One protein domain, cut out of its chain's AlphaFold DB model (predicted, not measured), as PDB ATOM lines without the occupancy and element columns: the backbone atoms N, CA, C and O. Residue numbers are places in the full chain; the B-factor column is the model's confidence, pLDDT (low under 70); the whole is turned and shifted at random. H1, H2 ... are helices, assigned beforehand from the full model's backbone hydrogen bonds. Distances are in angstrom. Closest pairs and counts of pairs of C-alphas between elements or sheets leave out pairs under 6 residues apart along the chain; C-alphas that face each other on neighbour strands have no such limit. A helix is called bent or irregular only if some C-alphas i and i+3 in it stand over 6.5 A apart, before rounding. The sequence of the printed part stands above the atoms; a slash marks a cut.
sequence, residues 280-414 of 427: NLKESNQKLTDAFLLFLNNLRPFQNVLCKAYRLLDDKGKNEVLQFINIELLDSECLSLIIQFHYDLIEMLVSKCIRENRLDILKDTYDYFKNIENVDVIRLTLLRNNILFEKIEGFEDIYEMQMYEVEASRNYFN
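AT A GLANCE: This is residues 280 to 414 of the 427 residues of an uncharacterized protein of Hepatospora eriocheir (UniProt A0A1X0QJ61). Picture an elongated, loosely joined row of parts: near one end the longest helix, H8, packs with its residues 405 to 410 on H6, which makes an up-and-down three-helix bundle with H5 and H7, their centres set in a triangle. From that bundle the row goes on through the short H4 to the hairpin of H2 and H3, and H1 makes the other end, touching no helix. The printed part has 135 residues with eight named helices, H1 to H8 in order along the chain, and no named strand; the class is all helix. The whole is loose, with a radius of gyration of the C-alphas of 17.5 A, and its C-alphas span 59 by 31 by 22 A.

IN THESE COORDINATES: Find C-alpha 396 at (142.550, 149.906, 171.568); from there H8, residues 396 to 413, runs 26.0 A to C-alpha 413 at (154.546, 134.382, 188.633). Next look at H6, residues 359 to 369, 15.3 A long. H5, residues 343 to 356, measures 20.2 A and is irregular: C-alphas 344 and 347 are 7.5 A apart, and its line is a rough one. H7, residues 375 to 384, measures 14.3 A. H4 is short, residues 332 to 336. Farther on you find H2, residues 303 to 312, 14.6 A long, and H3, residues 315 to 322. Last, find C-alpha 290 at (162.433, 147.323, 224.306), where H1, residues 290 to 298, begins; it is 12.2 A long.

HOW THE PARTS SIT: Start from H8 and go to H6, the hub, which touches four other helices. H8 touches H6 with residues 405 to 410 alone; look at Asp 360 and Val 406, whose C-alphas are the closest at 4.8 A. Their lines stand about perpendicular, only just, at 70.1 degrees. H5, H6 and H7 form a bundle, up and down, each running against the one before it. H5 and H6 are a hairpin at a shallow tilt of 19 degrees, opposite ways; H5 touches H6 with residues 349 to 353 alone, and the closest C-alphas, of Cys 353 and Leu 359, are 6.1 A apart. H6 and H7 are also a hairpin, at a shallow tilt of 29 degrees, opposite ways, closest at the C-alphas of Phe 369 and Val 375, 5.4 A. H5 touches H7 with residues 346 to 350 alone, the closest C-alphas being those of Glu 347 and Thr 381 at 6.5 A; they run the same way at a tilt of 38 degrees, only just steep. H4 touches H5, with the C-alphas of Ser 332 and Cys 353 closest at 5.4 A. It also touches H6, at Ser 336 and Ile 361, C-alphas 7.1 A apart. On to H2: it touches H4, with the C-alphas of Asn 304 and Cys 334 closest at 5.7 A. H2 and H3 are a hairpin at a shallow tilt of 4 degrees, opposite ways, closest at the C-alphas of Tyr 310 and Lys 318, 5.1 A. H1 is close to H3 but not clearly touching, with the C-alphas of Leu 296 and Val 321 7.5 A apart. H1 and H2 are apart, only just, at 8.0 A. Among the other pairs apart are H5 and H8. Every O i to N i+4 pair is within hydrogen-bond range in H1, H3, H4, H6, H7 and H8; in H2 it is 5 of 6 and in H5 8 of 10.

THE WHOLE: The two C-alphas farthest apart, those of Asp 290 and Gly 394, are 59.5 A from each other. The printed part has no cut. The link from H7 to H8, 11 residues, is long. The mean pLDDT of the printed part is 84.3; residues 280 to 291, 373 to 374 and 414 are under 70.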
ATOM      1  N   ASN A 280     147.101 142.904 218.798       68.19
ATOM      2  CA  ASN A 280     145.758 142.655 219.336       68.19
ATOM      3  C   ASN A 280     145.755 142.352 220.849       68.19
ATOM      4  O   ASN A 280     144.766 142.616 221.531       68.19
ATOM      5  N   LEU A 281     146.847 141.791 221.380       61.72
ATOM      6  CA  LEU A 281     147.028 141.481 222.806       61.72
ATOM      7  C   LEU A 281     147.625 142.641 223.622       61.72
ATOM      8  O   LEU A 281     147.693 142.556 224.851       61.72
ATOM      9  N   LYS A 282     148.090 143.702 222.960       61.25
ATOM     10  CA  LYS A 282     148.621 144.916 223.583       61.25
ATOM     11  C   LYS A 282     147.445 145.775 224.050       61.25
ATOM     12  O   LYS A 282     146.651 146.239 223.237       61.25
ATOM     13  N   GLU A 283     147.346 146.037 225.355       56.09
ATOM     14  CA  GLU A 283     146.390 147.034 225.852       56.09
ATOM     15  C   GLU A 283     146.633 148.372 225.141       56.09
ATOM     16  O   GLU A 283     147.774 148.828 225.022       56.09
ATOM     17  N   SER A 284     145.553 149.004 224.678       52.88
ATOM     18  CA  SER A 284     145.568 150.009 223.605       52.88
ATOM     19  C   SER A 284     146.444 151.248 223.844       52.88
ATOM     20  O   SER A 284     146.722 151.981 222.895       52.88
ATOM     21  N   ASN A 285     146.948 151.467 225.065       50.84
ATOM     22  CA  ASN A 285     147.800 152.596 225.448       50.84
ATOM     23  C   ASN A 285     149.199 152.239 225.985       50.84
ATOM     24  O   ASN A 285     149.954 153.155 226.315       50.84
ATOM     25  N   GLN A 286     149.600 150.964 226.045       59.38
ATOM     26  CA  GLN A 286     150.974 150.629 226.443       59.38
ATOM     27  C   GLN A 286     151.983 151.050 225.353       59.38
ATOM     28  O   GLN A 286     151.701 150.969 224.154       59.38
ATOM     29  N   LYS A 287     153.171 151.519 225.760       63.34
ATOM     30  CA  LYS A 287     154.298 151.728 224.832       63.34
ATOM     31  C   LYS A 287     154.834 150.377 224.359       63.34
ATOM     32  O   LYS A 287     154.689 149.373 225.052       63.34
ATOM     33  N   LEU A 288     155.490 150.359 223.200       65.94
ATOM     34  CA  LEU A 288     156.307 149.209 222.821       65.94
ATOM     35  C   LEU A 288     157.412 149.002 223.854       65.94
ATOM     36  O   LEU A 288     158.080 149.954 224.255       65.94
ATOM     37  N   THR A 289     157.579 147.758 224.289       68.00
ATOM     38  CA  THR A 289     158.681 147.360 225.162       68.00
ATOM     39  C   THR A 289     159.964 147.233 224.342       68.00
ATOM     40  O   THR A 289     159.917 146.917 223.151       68.00
ATOM     41  N   ASP A 290     161.123 147.416 224.977       64.75
ATOM     42  CA  ASP A 290     162.433 147.323 224.306       64.75
ATOM     43  C   ASP A 290     162.632 145.975 223.596       64.75
ATOM     44  O   ASP A 290     163.233 145.891 222.528       64.75
ATOM     45  N   ALA A 291     162.041 144.920 224.156       60.28
ATOM     46  CA  ALA A 291     161.963 143.594 223.569       60.28
ATOM     47  C   ALA A 291     161.235 143.561 222.221       60.28
ATOM     48  O   ALA A 291     161.719 142.934 221.282       60.28
ATOM     49  N   PHE A 292     160.098 144.246 222.090       70.88
ATOM     50  CA  PHE A 292     159.382 144.299 220.818       70.88
ATOM     51  C   PHE A 292     160.114 145.149 219.781       70.88
ATOM     52  O   PHE A 292     160.174 144.788 218.610       70.88
ATOM     53  N   LEU A 293     160.730 146.253 220.215       75.62
ATOM     54  CA  LEU A 293     161.584 147.067 219.346       75.62
ATOM     55  C   LEU A 293     162.769 146.240 218.819       75.62
ATOM     56  O   LEU A 293     163.114 146.327 217.642       75.62
ATOM     57  N   LEU A 294     163.353 145.386 219.662       70.94
ATOM     58  CA  LEU A 294     164.397 144.435 219.284       70.94
ATOM     59  C   LEU A 294     163.880 143.335 218.340       70.94
ATOM     60  O   LEU A 294     164.546 143.022 217.356       70.94
ATOM     61  N   PHE A 295     162.683 142.792 218.584       74.69
ATOM     62  CA  PHE A 295     162.012 141.839 217.693       74.69
ATOM     63  C   PHE A 295     161.811 142.407 216.285       74.69
ATOM     64  O   PHE A 295     162.272 141.809 215.314       74.69
ATOM     65  N   LEU A 296     161.191 143.585 216.174       79.50
ATOM     66  CA  LEU A 296     160.957 144.246 214.890       79.50
ATOM     67  C   LEU A 296     162.271 144.657 214.204       79.50
ATOM     68  O   LEU A 296     162.394 144.524 212.989       79.50
ATOM     69  N   ASN A 297     163.295 145.069 214.963       80.25
ATOM     70  CA  ASN A 297     164.635 145.306 214.414       80.25
ATOM     71  C   ASN A 297     165.270 144.032 213.834       80.25
ATOM     72  O   ASN A 297     165.850 144.091 212.751       80.25
ATOM     73  N   ASN A 298     165.126 142.881 214.498       73.75
ATOM     74  CA  ASN A 298     165.621 141.595 213.995       73.75
ATOM     75  C   ASN A 298     164.845 141.097 212.763       73.75
ATOM     76  O   ASN A 298     165.370 140.287 212.004       73.75
ATOM     77  N   LEU A 299     163.633 141.608 212.522       78.12
ATOM     78  CA  LEU A 299     162.850 141.337 211.315       78.12
ATOM     79  C   LEU A 299     163.193 142.245 210.121       78.12
ATOM     80  O   LEU A 299     162.687 142.002 209.027       78.12
ATOM     81  N   ARG A 300     164.092 143.233 210.261       81.25
ATOM     82  CA  ARG A 300     164.544 144.080 209.135       81.25
ATOM     83  C   ARG A 300     165.073 143.300 207.913       81.25
ATOM     84  O   ARG A 300     164.824 143.770 206.806       81.25
ATOM     85  N   PRO A 301     165.754 142.141 208.029       79.38
ATOM     86  CA  PRO A 301     166.119 141.326 206.862       79.38
ATOM     87  C   PRO A 301     164.920 140.653 206.168       79.38
ATOM     88  O   PRO A 301     165.033 140.229 205.023       79.38
ATOM     89  N   PHE A 302     163.771 140.559 206.841       81.31
ATOM     90  CA  PHE A 302     162.575 139.828 206.416       81.31
ATOM     91  C   PHE A 302     161.421 140.784 206.070       81.31
ATOM     92  O   PHE A 302     160.296 140.627 206.549       81.31
ATOM     93  N   GLN A 303     161.700 141.781 205.224       87.44
ATOM     94  CA  GLN A 303     160.768 142.863 204.864       87.44
ATOM     95  C   GLN A 303     159.363 142.371 204.460       87.44
ATOM     96  O   GLN A 303     158.374 142.964 204.884       87.44
ATOM     97  N   ASN A 304     159.257 141.243 203.745       86.00
ATOM     98  CA  ASN A 304     157.987 140.590 203.386       86.00
ATOM     99  C   ASN A 304     157.039 140.381 204.583       86.00
ATOM    100  O   ASN A 304     155.848 140.680 204.491       86.00
ATOM    101  N   VAL A 305     157.568 139.909 205.718       85.25
ATOM    102  CA  VAL A 305     156.785 139.622 206.931       85.25
ATOM    103  C   VAL A 305     156.284 140.921 207.564       85.25
ATOM    104  O   VAL A 305     155.120 141.010 207.955       85.25
ATOM    105  N   LEU A 306     157.132 141.956 207.599       89.25
ATOM    106  CA  LEU A 306     156.765 143.286 208.093       89.25
ATOM    107  C   LEU A 306     155.684 143.943 207.218       89.25
ATOM    108  O   LEU A 306     154.723 144.488 207.756       89.25
ATOM    109  N   CYS A 307     155.789 143.845 205.889       90.44
ATOM    110  CA  CYS A 307     154.820 144.426 204.949       90.44
ATOM    111  C   CYS A 307     153.452 143.721 205.016       90.44
ATOM    112  O   CYS A 307     152.408 144.376 205.008       90.44
ATOM    113  N   LYS A 308     153.439 142.387 205.149       88.44
ATOM    114  CA  LYS A 308     152.205 141.614 205.368       88.44
ATOM    115  C   LYS A 308     151.543 141.943 206.701       88.44
ATOM    116  O   LYS A 308     150.331 142.131 206.736       88.44
ATOM    117  N   ALA A 309     152.324 142.055 207.777       87.81
ATOM    118  CA  ALA A 309     151.798 142.462 209.075       87.81
ATOM    119  C   ALA A 309     151.242 143.891 209.032       87.81
ATOM    120  O   ALA A 309     150.113 144.101 209.460       87.81
ATOM    121  N   TYR A 310     151.967 144.847 208.442       91.44
ATOM    122  CA  TYR A 310     151.522 146.234 208.264       91.44
ATOM    123  C   TYR A 310     150.117 146.322 207.642       91.44
ATOM    124  O   TYR A 310     149.248 147.007 208.179       91.44
ATOM    125  N   ARG A 311     149.850 145.564 206.568       89.12
ATOM    126  CA  ARG A 311     148.535 145.523 205.902       89.12
ATOM    127  C   ARG A 311     147.391 145.032 206.811       89.12
ATOM    128  O   ARG A 311     146.238 145.371 206.559       89.12
ATOM    129  N   LEU A 312     147.690 144.225 207.828       87.06
ATOM    130  CA  LEU A 312     146.713 143.604 208.734       87.06
ATOM    131  C   LEU A 312     146.511 144.370 210.054       87.06
ATOM    132  O   LEU A 312     145.629 144.003 210.830       87.06
ATOM    133  N   LEU A 313     147.323 145.392 210.330       87.38
ATOM    134  CA  LEU A 313     147.269 146.168 211.571       87.38
ATOM    135  C   LEU A 313     146.279 147.339 211.500       87.38
ATOM    136  O   LEU A 313     145.865 147.778 210.426       87.38
ATOM    137  N   ASP A 314     145.928 147.870 212.671       85.75
ATOM    138  CA  ASP A 314     145.253 149.160 212.792       85.75
ATOM    139  C   ASP A 314     146.217 150.321 212.478       85.75
ATOM    140  O   ASP A 314     147.430 150.141 212.341       85.75
ATOM    141  N   ASP A 315     145.699 151.542 212.358       85.25
ATOM    142  CA  ASP A 315     146.523 152.689 211.948       85.25
ATOM    143  C   ASP A 315     147.607 153.045 212.980       85.25
ATOM    144  O   ASP A 315     148.662 153.578 212.628       85.25
ATOM    145  N   LYS A 316     147.408 152.687 214.255       83.56
ATOM    146  CA  LYS A 316     148.445 152.805 215.285       83.56
ATOM    147  C   LYS A 316     149.569 151.791 215.056       83.56
ATOM    148  O   LYS A 316     150.736 152.183 215.025       83.56
ATOM    149  N   GLY A 317     149.233 150.517 214.860       84.44
ATOM    150  CA  GLY A 317     150.190 149.449 214.584       84.44
ATOM    151  C   GLY A 317     150.939 149.645 213.267       84.44
ATOM    152  O   GLY A 317     152.149 149.432 213.227       84.44
ATOM    153  N   LYS A 318     150.271 150.144 212.218       89.12
ATOM    154  CA  LYS A 318     150.908 150.549 210.952       89.12
ATOM    155  C   LYS A 318     152.030 151.553 211.180       89.12
ATOM    156  O   LYS A 318     153.160 151.291 210.781       89.12
ATOM    157  N   ASN A 319     151.739 152.663 211.861       86.88
ATOM    158  CA  ASN A 319     152.733 153.696 212.166       86.88
ATOM    159  C   ASN A 319     153.897 153.147 213.010       86.88
ATOM    160  O   ASN A 319     155.057 153.466 212.752       86.88
ATOM    161  N   GLU A 320     153.606 152.288 213.991       86.88
ATOM    162  CA  GLU A 320     154.631 151.661 214.832       86.88
ATOM    163  C   GLU A 320     155.485 150.611 214.081       86.88
ATOM    164  O   GLU A 320     156.663 150.467 214.405       86.88
ATOM    165  N   VAL A 321     154.957 149.900 213.074       89.31
ATOM    166  CA  VAL A 321     155.714 148.923 212.255       89.31
ATOM    167  C   VAL A 321     156.475 149.580 211.098       89.31
ATOM    168  O   VAL A 321     157.582 149.143 210.779       89.31
ATOM    169  N   LEU A 322     155.938 150.648 210.498       90.12
ATOM    170  CA  LEU A 322     156.506 151.308 209.315       90.12
ATOM    171  C   LEU A 322     157.965 151.749 209.514       90.12
ATOM    172  O   LEU A 322     158.775 151.601 208.607       90.12
ATOM    173  N   GLN A 323     158.339 152.197 210.717       89.75
ATOM    174  CA  GLN A 323     159.716 152.605 211.055       89.75
ATOM    175  C   GLN A 323     160.774 151.478 210.958       89.75
ATOM    176  O   GLN A 323     161.976 151.748 211.011       89.75
ATOM    177  N   PHE A 324     160.348 150.215 210.846       89.31
ATOM    178  CA  PHE A 324     161.217 149.044 210.657       89.31
ATOM    179  C   PHE A 324     161.250 148.554 209.200       89.31
ATOM    180  O   PHE A 324     162.076 147.703 208.848       89.31
ATOM    181  N   ILE A 325     160.378 149.096 208.350       91.62
ATOM    182  CA  ILE A 325     160.305 148.784 206.927       91.62
ATOM    183  C   ILE A 325     161.280 149.696 206.176       91.62
ATOM    184  O   ILE A 325     161.213 150.918 206.284       91.62
ATOM    185  N   ASN A 326     162.192 149.111 205.397       90.94
ATOM    186  CA  ASN A 326     163.062 149.879 204.511       90.94
ATOM    187  C   ASN A 326     162.433 149.954 203.116       90.94
ATOM    188  O   ASN A 326     162.664 149.089 202.271       90.94
ATOM    189  N   ILE A 327     161.649 151.014 202.911       90.94
ATOM    190  CA  ILE A 327     160.865 151.301 201.702       90.94
ATOM    191  C   ILE A 327     161.708 151.217 200.414       90.94
ATOM    192  O   ILE A 327     161.250 150.661 199.416       90.94
ATOM    193  N   GLU A 328     162.956 151.699 200.431       88.25
ATOM    194  CA  GLU A 328     163.838 151.707 199.253       88.25
ATOM    195  C   GLU A 328     164.213 150.287 198.787       88.25
ATOM    196  O   GLU A 328     164.352 150.030 197.584       88.25
ATOM    197  N   LEU A 329     164.339 149.353 199.737       87.75
ATOM    198  CA  LEU A 329     164.769 147.968 199.512       87.75
ATOM    199  C   LEU A 329     163.624 147.001 199.177       87.75
ATOM    200  O   LEU A 329     163.905 145.847 198.861       87.75
ATOM    201  N   LEU A 330     162.362 147.432 199.244       91.69
ATOM    202  CA  LEU A 330     161.214 146.568 198.941       91.69
ATOM    203  C   LEU A 330     161.186 146.157 197.464       91.69
ATOM    204  O   LEU A 330     161.520 146.959 196.597       91.69
ATOM    205  N   ASP A 331     160.747 144.938 197.173       91.12
ATOM    206  CA  ASP A 331     160.312 144.543 195.829       91.12
ATOM    207  C   ASP A 331     158.905 145.102 195.524       91.12
ATOM    208  O   ASP A 331     158.253 145.723 196.376       91.12
ATOM    209  N   SER A 332     158.439 144.922 194.287       91.88
ATOM    210  CA  SER A 332     157.098 145.342 193.860       91.88
ATOM    211  C   SER A 332     155.969 144.712 194.689       91.88
ATOM    212  O   SER A 332     155.011 145.409 195.035       91.88
ATOM    213  N   GLU A 333     156.090 143.436 195.071       90.50
ATOM    214  CA  GLU A 333     155.103 142.745 195.912       90.50
ATOM    215  C   GLU A 333     154.987 143.394 197.289       90.50
ATOM    216  O   GLU A 333     153.894 143.799 197.690       90.50
ATOM    217  N   CYS A 334     156.097 143.548 198.009       91.19
ATOM    218  CA  CYS A 334     156.111 144.122 199.350       91.19
ATOM    219  C   CYS A 334     155.638 145.581 199.346       91.19
ATOM    220  O   CYS A 334     154.887 145.984 200.235       91.19
ATOM    221  N   LEU A 335     156.019 146.359 198.330       92.50
ATOM    222  CA  LEU A 335     155.593 147.750 198.192       92.50
ATOM    223  C   LEU A 335     154.084 147.878 197.902       92.50
ATOM    224  O   LEU A 335     153.432 148.768 198.453       92.50
ATOM    225  N   SER A 336     153.496 146.955 197.130       90.88
ATOM    226  CA  SER A 336     152.043 146.916 196.876       90.88
ATOM    227  C   SER A 336     151.196 146.705 198.142       90.88
ATOM    228  O   SER A 336     150.046 147.135 198.202       90.88
ATOM    229  N   LEU A 337     151.764 146.101 199.194       89.50
ATOM    230  CA  LEU A 337     151.083 145.902 200.480       89.50
ATOM    231  C   LEU A 337     150.987 147.190 201.316       89.50
ATOM    232  O   LEU A 337     150.172 147.253 202.236       89.50
ATOM    233  N   ILE A 338     151.808 148.198 201.008       88.94
ATOM    234  CA  ILE A 338     151.906 149.469 201.745       88.94
ATOM    235  C   ILE A 338     151.240 150.614 200.972       88.94
ATOM    236  O   ILE A 338     150.672 151.520 201.584       88.94
ATOM    237  N   ILE A 339     151.259 150.555 199.633       87.19
ATOM    238  CA  ILE A 339     150.835 151.646 198.740       87.19
ATOM    239  C   ILE A 339     149.427 152.186 199.035       87.19
ATOM    240  O   ILE A 339     149.198 153.385 198.905       87.19
ATOM    241  N   GLN A 340     148.510 151.333 199.510       79.44
ATOM    242  CA  GLN A 340     147.127 151.688 199.867       79.44
ATOM    243  C   GLN A 340     147.026 152.828 200.899       79.44
ATOM    244  O   GLN A 340     146.014 153.526 200.947       79.44
ATOM    245  N   PHE A 341     148.077 153.034 201.699       79.25
ATOM    246  CA  PHE A 341     148.162 154.072 202.730       79.25
ATOM    247  C   PHE A 341     149.237 155.138 202.426       79.25
ATOM    248  O   PHE A 341     149.365 156.097 203.182       79.25
ATOM    249  N   HIS A 342     149.984 154.994 201.321       83.88
ATOM    250  CA  HIS A 342     151.161 155.801 200.968       83.88
ATOM    251  C   HIS A 342     151.200 156.125 199.461       83.88
ATOM    252  O   HIS A 342     152.017 155.606 198.696       83.88
ATOM    253  N   TYR A 343     150.278 156.990 199.027       80.50
ATOM    254  CA  TYR A 343     150.118 157.446 197.634       80.50
ATOM    255  C   TYR A 343     151.370 158.134 197.060       80.50
ATOM    256  O   TYR A 343     151.596 158.130 195.852       80.50
ATOM    257  N   ASP A 344     152.199 158.714 197.924       85.00
ATOM    258  CA  ASP A 344     153.476 159.347 197.594       85.00
ATOM    259  C   ASP A 344     154.500 158.369 196.989       85.00
ATOM    260  O   ASP A 344     155.386 158.785 196.243       85.00
ATOM    261  N   LEU A 345     154.347 157.062 197.226       89.62
ATOM    262  CA  LEU A 345     155.264 156.029 196.736       89.62
ATOM    263  C   LEU A 345     154.873 155.450 195.359       89.62
ATOM    264  O   LEU A 345     155.543 154.535 194.871       89.62
ATOM    265  N   ILE A 346     153.816 155.960 194.706       89.25
ATOM    266  CA  ILE A 346     153.282 155.404 193.443       89.25
ATOM    267  C   ILE A 346     154.323 155.434 192.313       89.25
ATOM    268  O   ILE A 346     154.460 154.446 191.591       89.25
ATOM    269  N   GLU A 347     155.107 156.510 192.176       90.88
ATOM    270  CA  GLU A 347     156.165 156.585 191.151       90.88
ATOM    271  C   GLU A 347     157.255 155.517 191.368       90.88
ATOM    272  O   GLU A 347     157.735 154.899 190.412       90.88
ATOM    273  N   MET A 348     157.601 155.228 192.629       93.25
ATOM    274  CA  MET A 348     158.564 154.179 192.968       93.25
ATOM    275  C   MET A 348     158.006 152.777 192.687       93.25
ATOM    276  O   MET A 348     158.747 151.927 192.187       93.25
ATOM    277  N   LEU A 349     156.717 152.536 192.959       93.31
ATOM    278  CA  LEU A 349     156.058 151.270 192.626       93.31
ATOM    279  C   LEU A 349     156.066 151.028 191.114       93.31
ATOM    280  O   LEU A 349     156.501 149.963 190.682       93.31
ATOM    281  N   VAL A 350     155.691 152.026 190.309       92.75
ATOM    282  CA  VAL A 350     155.743 151.934 188.840       92.75
ATOM    283  C   VAL A 350     157.165 151.619 188.356       92.75
ATOM    284  O   VAL A 350     157.350 150.675 187.588       92.75
ATOM    285  N   SER A 351     158.189 152.308 188.873       92.38
ATOM    286  CA  SER A 351     159.594 152.036 188.517       92.38
ATOM    287  C   SER A 351     160.073 150.623 188.883       92.38
ATOM    288  O   SER A 351     160.859 150.027 188.137       92.38
ATOM    289  N   LYS A 352     159.641 150.072 190.027       93.50
ATOM    290  CA  LYS A 352     159.997 148.706 190.449       93.50
ATOM    291  C   LYS A 352     159.248 147.658 189.628       93.50
ATOM    292  O   LYS A 352     159.890 146.772 189.076       93.50
ATOM    293  N   CYS A 353     157.939 147.808 189.435       93.06
ATOM    294  CA  CYS A 353     157.144 146.874 188.639       93.06
ATOM    295  C   CYS A 353     157.603 146.779 187.177       93.06
ATOM    296  O   CYS A 353     157.690 145.673 186.656       93.06
ATOM    297  N   ILE A 354     157.966 147.892 186.524       90.81
ATOM    298  CA  ILE A 354     158.534 147.861 185.159       90.81
ATOM    299  C   ILE A 354     159.840 147.050 185.131       90.81
ATOM    300  O   ILE A 354     160.062 146.235 184.241       90.81
ATOM    301  N   ARG A 355     160.706 147.249 186.130       92.50
ATOM    302  CA  ARG A 355     162.019 146.592 186.240       92.50
ATOM    303  C   ARG A 355     161.925 145.101 186.567       92.50
ATOM    304  O   ARG A 355     162.766 144.326 186.126       92.50
ATOM    305  N   GLU A 356     160.928 144.723 187.358       91.69
ATOM    306  CA  GLU A 356     160.662 143.351 187.805       91.69
ATOM    307  C   GLU A 356     159.698 142.600 186.863       91.69
ATOM    308  O   GLU A 356     159.404 141.429 187.091       91.69
ATOM    309  N   ASN A 357     159.234 143.261 185.794       89.44
ATOM    310  CA  ASN A 357     158.226 142.780 184.846       89.44
ATOM    311  C   ASN A 357     156.899 142.359 185.518       89.44
ATOM    312  O   ASN A 357     156.322 141.330 185.183       89.44
ATOM    313  N   ARG A 358     156.434 143.161 186.486       91.44
ATOM    314  CA  ARG A 358     155.219 142.959 187.298       91.44
ATOM    315  C   ARG A 358     154.090 143.930 186.942       91.44
ATOM    316  O   ARG A 358     153.590 144.685 187.781       91.44
ATOM    317  N   LEU A 359     153.687 143.930 185.670       91.75
ATOM    318  CA  LEU A 359     152.537 144.714 185.191       91.75
ATOM    319  C   LEU A 359     151.216 144.283 185.857       91.75
ATOM    320  O   LEU A 359     150.329 145.114 186.047       91.75
ATOM    321  N   ASP A 360     151.121 143.023 186.288       92.50
ATOM    322  CA  ASP A 360     150.022 142.479 187.093       92.50
ATOM    323  C   ASP A 360     149.775 143.282 188.375       92.50
ATOM    324  O   ASP A 360     148.652 143.722 188.619       92.50
ATOM    325  N   ILE A 361     150.835 143.558 189.140       92.12
ATOM    326  CA  ILE A 361     150.747 144.321 190.392       92.12
ATOM    327  C   ILE A 361     150.284 145.754 190.118       92.12
ATOM    328  O   ILE A 361     149.483 146.304 190.879       92.12
ATOM    329  N   LEU A 362     150.755 146.376 189.030       92.06
ATOM    330  CA  LEU A 362     150.304 147.720 188.663       92.06
ATOM    331  C   LEU A 362     148.835 147.736 188.252       92.06
ATOM    332  O   LEU A 362     148.141 148.691 188.602       92.06
ATOM    333  N   LYS A 363     148.347 146.703 187.556       92.19
ATOM    334  CA  LYS A 363     146.934 146.611 187.178       92.19
ATOM    335  C   LYS A 363     146.040 146.452 188.404       92.19
ATOM    336  O   LYS A 363     145.079 147.204 188.533       92.19
ATOM    337  N   ASP A 364     146.402 145.561 189.327       90.19
ATOM    338  CA  ASP A 364     145.679 145.355 190.589       90.19
ATOM    339  C   ASP A 364     145.666 146.634 191.448       90.19
ATOM    340  O   ASP A 364     144.639 147.018 192.010       90.19
ATOM    341  N   THR A 365     146.799 147.342 191.499       88.88
ATOM    342  CA  THR A 365     146.934 148.618 192.218       88.88
ATOM    343  C   THR A 365     146.097 149.727 191.570       88.88
ATOM    344  O   THR A 365     145.420 150.483 192.269       88.88
ATOM    345  N   TYR A 366     146.098 149.821 190.238       89.38
ATOM    346  CA  TYR A 366     145.260 150.762 189.496       89.38
ATOM    347  C   TYR A 366     143.766 150.471 189.697       89.38
ATOM    348  O   TYR A 366     143.014 151.398 189.982       89.38
ATOM    349  N   ASP A 367     143.332 149.208 189.633       88.81
ATOM    350  CA  ASP A 367     141.924 148.834 189.829       88.81
ATOM    351  C   ASP A 367     141.430 149.137 191.256       88.81
ATOM    352  O   ASP A 367     140.279 149.542 191.438       88.81
ATOM    353  N   TYR A 368     142.305 149.017 192.263       85.56
ATOM    354  CA  TYR A 368     142.026 149.475 193.625       85.56
ATOM    355  C   TYR A 368     141.806 150.997 193.679       85.56
ATOM    356  O   TYR A 368     140.764 151.457 194.152       85.56
ATOM    357  N   PHE A 369     142.744 151.790 193.150       84.69
ATOM    358  CA  PHE A 369     142.670 153.255 193.212       84.69
ATOM    359  C   PHE A 369     141.657 153.886 192.252       84.69
ATOM    360  O   PHE A 369     141.219 155.006 192.504       84.69
ATOM    361  N   LYS A 370     141.230 153.186 191.195       84.88
ATOM    362  CA  LYS A 370     140.226 153.669 190.231       84.88
ATOM    363  C   LYS A 370     138.897 154.057 190.879       84.88
ATOM    364  O   LYS A 370     138.194 154.926 190.373       84.88
ATOM    365  N   ASN A 371     138.564 153.417 191.998       79.50
ATOM    366  CA  ASN A 371     137.326 153.637 192.743       79.50
ATOM    367  C   ASN A 371     137.487 154.655 193.895       79.50
ATOM    368  O   ASN A 371     136.610 154.756 194.750       79.50
ATOM    369  N   ILE A 372     138.612 155.378 193.943       78.75
ATOM    370  CA  ILE A 372     138.995 156.327 194.997       78.75
ATOM    371  C   ILE A 372     139.301 157.687 194.341       78.75
ATOM    372  O   ILE A 372     139.767 157.744 193.206       78.75
ATOM    373  N   GLU A 373     139.081 158.796 195.055       65.69
ATOM    374  CA  GLU A 373     139.239 160.174 194.538       65.69
ATOM    375  C   GLU A 373     140.647 160.512 193.988       65.69
ATOM    376  O   GLU A 373     140.811 161.503 193.286       65.69
ATOM    377  N   ASN A 374     141.659 159.673 194.243       66.81
ATOM    378  CA  ASN A 374     143.051 159.869 193.814       66.81
ATOM    379  C   ASN A 374     143.427 159.165 192.487       66.81
ATOM    380  O   ASN A 374     144.616 159.077 192.163       66.81
ATOM    381  N   VAL A 375     142.456 158.661 191.708       78.25
ATOM    382  CA  VAL A 375     142.710 157.932 190.444       78.25
ATOM    383  C   VAL A 375     143.593 158.700 189.450       78.25
ATOM    384  O   VAL A 375     144.458 158.098 188.810       78.25
ATOM    385  N   ASP A 376     143.444 160.022 189.342       81.94
ATOM    386  CA  ASP A 376     144.196 160.819 188.364       81.94
ATOM    387  C   ASP A 376     145.709 160.814 188.623       81.94
ATOM    388  O   ASP A 376     146.491 160.854 187.674       81.94
ATOM    389  N   VAL A 377     146.148 160.692 189.882       80.94
ATOM    390  CA  VAL A 377     147.579 160.643 190.227       80.94
ATOM    391  C   VAL A 377     148.216 159.366 189.683       80.94
ATOM    392  O   VAL A 377     149.219 159.432 188.971       80.94
ATOM    393  N   ILE A 378     147.620 158.198 189.955       84.44
ATOM    394  CA  ILE A 378     148.145 156.927 189.436       84.44
ATOM    395  C   ILE A 378     148.017 156.850 187.912       84.44
ATOM    396  O   ILE A 378     148.958 156.426 187.241       84.44
ATOM    397  N   ARG A 379     146.908 157.338 187.348       86.06
ATOM    398  CA  ARG A 379     146.660 157.383 185.903       86.06
ATOM    399  C   ARG A 379     147.713 158.213 185.167       86.06
ATOM    400  O   ARG A 379     148.298 157.728 184.201       86.06
ATOM    401  N   LEU A 380     148.006 159.426 185.636       87.94
ATOM    402  CA  LEU A 380     149.038 160.284 185.043       87.94
ATOM    403  C   LEU A 380     150.436 159.664 185.161       87.94
ATOM    404  O   LEU A 380     151.215 159.747 184.212       87.94
ATOM    405  N   THR A 381     150.756 159.014 186.282       89.19
ATOM    406  CA  THR A 381     152.046 158.330 186.462       89.19
ATOM    407  C   THR A 381     152.201 157.124 185.534       89.19
ATOM    408  O   THR A 381     153.267 156.954 184.944       89.19
ATOM    409  N   LEU A 382     151.152 156.318 185.339       90.00
ATOM    410  CA  LEU A 382     151.163 155.202 184.385       90.00
ATOM    411  C   LEU A 382     151.340 155.702 182.943       90.00
ATOM    412  O   LEU A 382     152.244 155.240 182.248       90.00
ATOM    413  N   LEU A 383     150.572 156.718 182.532       89.62
ATOM    414  CA  LEU A 383     150.671 157.311 181.193       89.62
ATOM    415  C   LEU A 383     152.054 157.926 180.916       89.62
ATOM    416  O   LEU A 383     152.589 157.754 179.824       89.62
ATOM    417  N   ARG A 384     152.688 158.574 181.908       89.94
ATOM    418  CA  ARG A 384     154.084 159.061 181.807       89.94
ATOM    419  C   ARG A 384     155.107 157.947 181.565       89.94
ATOM    420  O   ARG A 384     156.179 158.224 181.037       89.94
ATOM    421  N   ASN A 385     154.785 156.714 181.951       88.88
ATOM    422  CA  ASN A 385     155.602 155.523 181.724       88.88
ATOM    423  C   ASN A 385     155.112 154.691 180.517       88.88
ATOM    424  O   ASN A 385     155.554 153.560 180.342       88.88
ATOM    425  N   ASN A 386     154.233 155.250 179.672       88.25
ATOM    426  CA  ASN A 386     153.603 154.603 178.512       88.25
ATOM    427  C   ASN A 386     152.739 153.365 178.841       88.25
ATOM    428  O   ASN A 386     152.502 152.536 177.965       88.25
ATOM    429  N   ILE A 387     152.244 153.244 180.076       90.06
ATOM    430  CA  ILE A 387     151.365 152.146 180.503       90.06
ATOM    431  C   ILE A 387     149.903 152.585 180.374       90.06
ATOM    432  O   ILE A 387     149.512 153.632 180.898       90.06
ATOM    433  N   LEU A 388     149.084 151.767 179.706       90.19
ATOM    434  CA  LEU A 388     147.676 152.052 179.425       90.19
ATOM    435  C   LEU A 388     146.760 150.938 179.954       90.19
ATOM    436  O   LEU A 388     146.654 149.869 179.363       90.19
ATOM    437  N   PHE A 389     146.053 151.216 181.053       90.00
ATOM    438  CA  PHE A 389     145.082 150.298 181.679       90.00
ATOM    439  C   PHE A 389     143.617 150.748 181.539       90.00
ATOM    440  O   PHE A 389     142.714 150.169 182.145       90.00
ATOM    441  N   GLU A 390     143.370 151.763 180.714       86.25
ATOM    442  CA  GLU A 390     142.039 152.201 180.300       86.25
ATOM    443  C   GLU A 390     141.897 152.035 178.794       86.25
ATOM    444  O   GLU A 390     142.810 152.383 178.048       86.25
ATOM    445  N   LYS A 391     140.738 151.558 178.336       87.44
ATOM    446  CA  LYS A 391     140.421 151.568 176.909       87.44
ATOM    447  C   LYS A 391     140.109 153.012 176.498       87.44
ATOM    448  O   LYS A 391     139.135 153.589 176.981       87.44
ATOM    449  N   ILE A 392     140.962 153.586 175.654       86.56
ATOM    450  CA  ILE A 392     140.823 154.932 175.083       86.56
ATOM    451  C   ILE A 392     140.596 154.779 173.578       86.56
ATOM    452  O   ILE A 392     141.264 153.967 172.939       86.56
ATOM    453  N   GLU A 393     139.662 155.560 173.035       88.31
ATOM    454  CA  GLU A 393     139.333 155.572 171.606       88.31
ATOM    455  C   GLU A 393     140.569 155.922 170.756       88.31
ATOM    456  O   GLU A 393     141.228 156.939 170.992       88.31
ATOM    457  N   GLY A 394     140.898 155.066 169.787       86.94
ATOM    458  CA  GLY A 394     142.083 155.186 168.930       86.94
ATOM    459  C   GLY A 394     143.374 154.580 169.502       86.94
ATOM    460  O   GLY A 394     144.423 154.705 168.871       86.94
ATOM    461  N   PHE A 395     143.319 153.933 170.672       87.56
ATOM    462  CA  PHE A 395     144.451 153.253 171.323       87.56
ATOM    463  C   PHE A 395     144.112 151.819 171.771       87.56
ATOM    464  O   PHE A 395     144.791 151.246 172.628       87.56
ATOM    465  N   GLU A 396     143.065 151.224 171.199       90.88
ATOM    466  CA  GLU A 396     142.550 149.906 171.568       90.88
ATOM    467  C   GLU A 396     143.599 148.795 171.435       90.88
ATOM    468  O   GLU A 396     143.756 148.016 172.373       90.88
ATOM    469  N   ASP A 397     144.370 148.778 170.344       87.19
ATOM    470  CA  ASP A 397     145.424 147.780 170.106       87.19
ATOM    471  C   ASP A 397     146.509 147.808 171.203       87.19
ATOM    472  O   ASP A 397     146.992 146.765 171.646       87.19
ATOM    473  N   ILE A 398     146.875 149.005 171.684       86.31
ATOM    474  CA  ILE A 398     147.867 149.175 172.760       86.31
ATOM    475  C   ILE A 398     147.288 148.695 174.092       86.31
ATOM    476  O   ILE A 398     147.975 148.012 174.851       86.31
ATOM    477  N   TYR A 399     146.025 149.023 174.372       90.25
ATOM    478  CA  TYR A 399     145.328 148.541 175.565       90.25
ATOM    479  C   TYR A 399     145.231 147.005 175.578       90.25
ATOM    480  O   TYR A 399     145.528 146.381 176.595       90.25
ATOM    481  N   GLU A 400     144.870 146.380 174.456       88.94
ATOM    482  CA  GLU A 400     144.748 144.920 174.349       88.94
ATOM    483  C   GLU A 400     146.115 144.224 174.484       88.94
ATOM    484  O   GLU A 400     146.227 143.239 175.217       88.94
ATOM    485  N   MET A 401     147.182 144.796 173.911       88.88
ATOM    486  CA  MET A 401     148.558 144.331 174.127       88.88
ATOM    487  C   MET A 401     148.991 144.438 175.601       88.88
ATOM    488  O   MET A 401     149.546 143.486 176.149       88.88
ATOM    489  N   GLN A 402     148.691 145.552 176.277       89.94
ATOM    490  CA  GLN A 402     148.987 145.729 177.707       89.94
ATOM    491  C   GLN A 402     148.213 144.745 178.598       89.94
ATOM    492  O   GLN A 402     148.757 144.259 179.589       89.94
ATOM    493  N   MET A 403     146.964 144.406 178.259       93.06
ATOM    494  CA  MET A 403     146.211 143.380 178.994       93.06
ATOM    495  C   MET A 403     146.814 141.982 178.797       93.06
ATOM    496  O   MET A 403     146.922 141.234 179.768       93.06
ATOM    497  N   TYR A 404     147.297 141.656 177.594       89.88
ATOM    498  CA  TYR A 404     148.029 140.409 177.352       89.88
ATOM    499  C   TYR A 404     149.340 140.333 178.156       89.88
ATOM    500  O   TYR A 404     149.639 139.299 178.751       89.88
ATOM    501  N   GLU A 405     150.103 141.427 178.247       88.38
ATOM    502  CA  GLU A 405     151.317 141.498 179.083       88.38
ATOM    503  C   GLU A 405     151.010 141.328 180.584       88.38
ATOM    504  O   GLU A 405     151.736 140.625 181.293       88.38
ATOM    505  N   VAL A 406     149.902 141.902 181.069       90.88
ATOM    506  CA  VAL A 406     149.393 141.701 182.440       90.88
ATOM    507  C   VAL A 406     149.055 140.229 182.703       90.88
ATOM    508  O   VAL A 406     149.460 139.682 183.733       90.88
ATOM    509  N   GLU A 407     148.337 139.567 181.795       88.88
ATOM    510  CA  GLU A 407     147.978 138.148 181.928       88.88
ATOM    511  C   GLU A 407     149.204 137.229 181.844       88.88
ATOM    512  O   GLU A 407     149.341 136.307 182.652       88.88
ATOM    513  N   ALA A 408     150.139 137.517 180.937       84.69
ATOM    514  CA  ALA A 408     151.413 136.810 180.839       84.69
ATOM    515  C   ALA A 408     152.238 136.942 182.132       84.69
ATOM    516  O   ALA A 408     152.766 135.939 182.615       84.69
ATOM    517  N   SER A 409     152.290 138.138 182.738       86.50
ATOM    518  CA  SER A 409     152.927 138.358 184.046       86.50
ATOM    519  C   SER A 409     152.273 137.510 185.141       86.50
ATOM    520  O   SER A 409     152.959 136.735 185.813       86.50
ATOM    521  N   ARG A 410     150.937 137.572 185.281       86.75
ATOM    522  CA  ARG A 410     150.198 136.763 186.273       86.75
ATOM    523  C   ARG A 410     150.489 135.269 186.130       86.75
ATOM    524  O   ARG A 410     150.803 134.618 187.124       86.75
ATOM    525  N   ASN A 411     150.429 134.737 184.911       82.81
ATOM    526  CA  ASN A 411     150.651 133.313 184.646       82.81
ATOM    527  C   ASN A 411     152.108 132.884 184.893       82.81
ATOM    528  O   ASN A 411     152.343 131.769 185.356       82.81
ATOM    529  N   TYR A 412     153.086 133.756 184.627       80.88
ATOM    530  CA  TYR A 412     154.502 133.478 184.887       80.88
ATOM    531  C   TYR A 412     154.817 133.399 186.389       80.88
ATOM    532  O   TYR A 412     155.523 132.490 186.825       80.88
ATOM    533  N   PHE A 413     154.280 134.326 187.190       75.44
ATOM    534  CA  PHE A 413     154.546 134.382 188.633       75.44
ATOM    535  C   PHE A 413     153.595 133.524 189.481       75.44
ATOM    536  O   PHE A 413     153.938 133.190 190.616       75.44
ATOM    537  N   ASN A 414     152.432 133.126 188.956       67.31
ATOM    538  CA  ASN A 414     151.447 132.326 189.685       67.31
ATOM    539  C   ASN A 414     150.817 131.217 188.807       67.31
ATOM    540  O   ASN A 414     149.617 131.245 188.534       67.31
TER     541      ASN A 414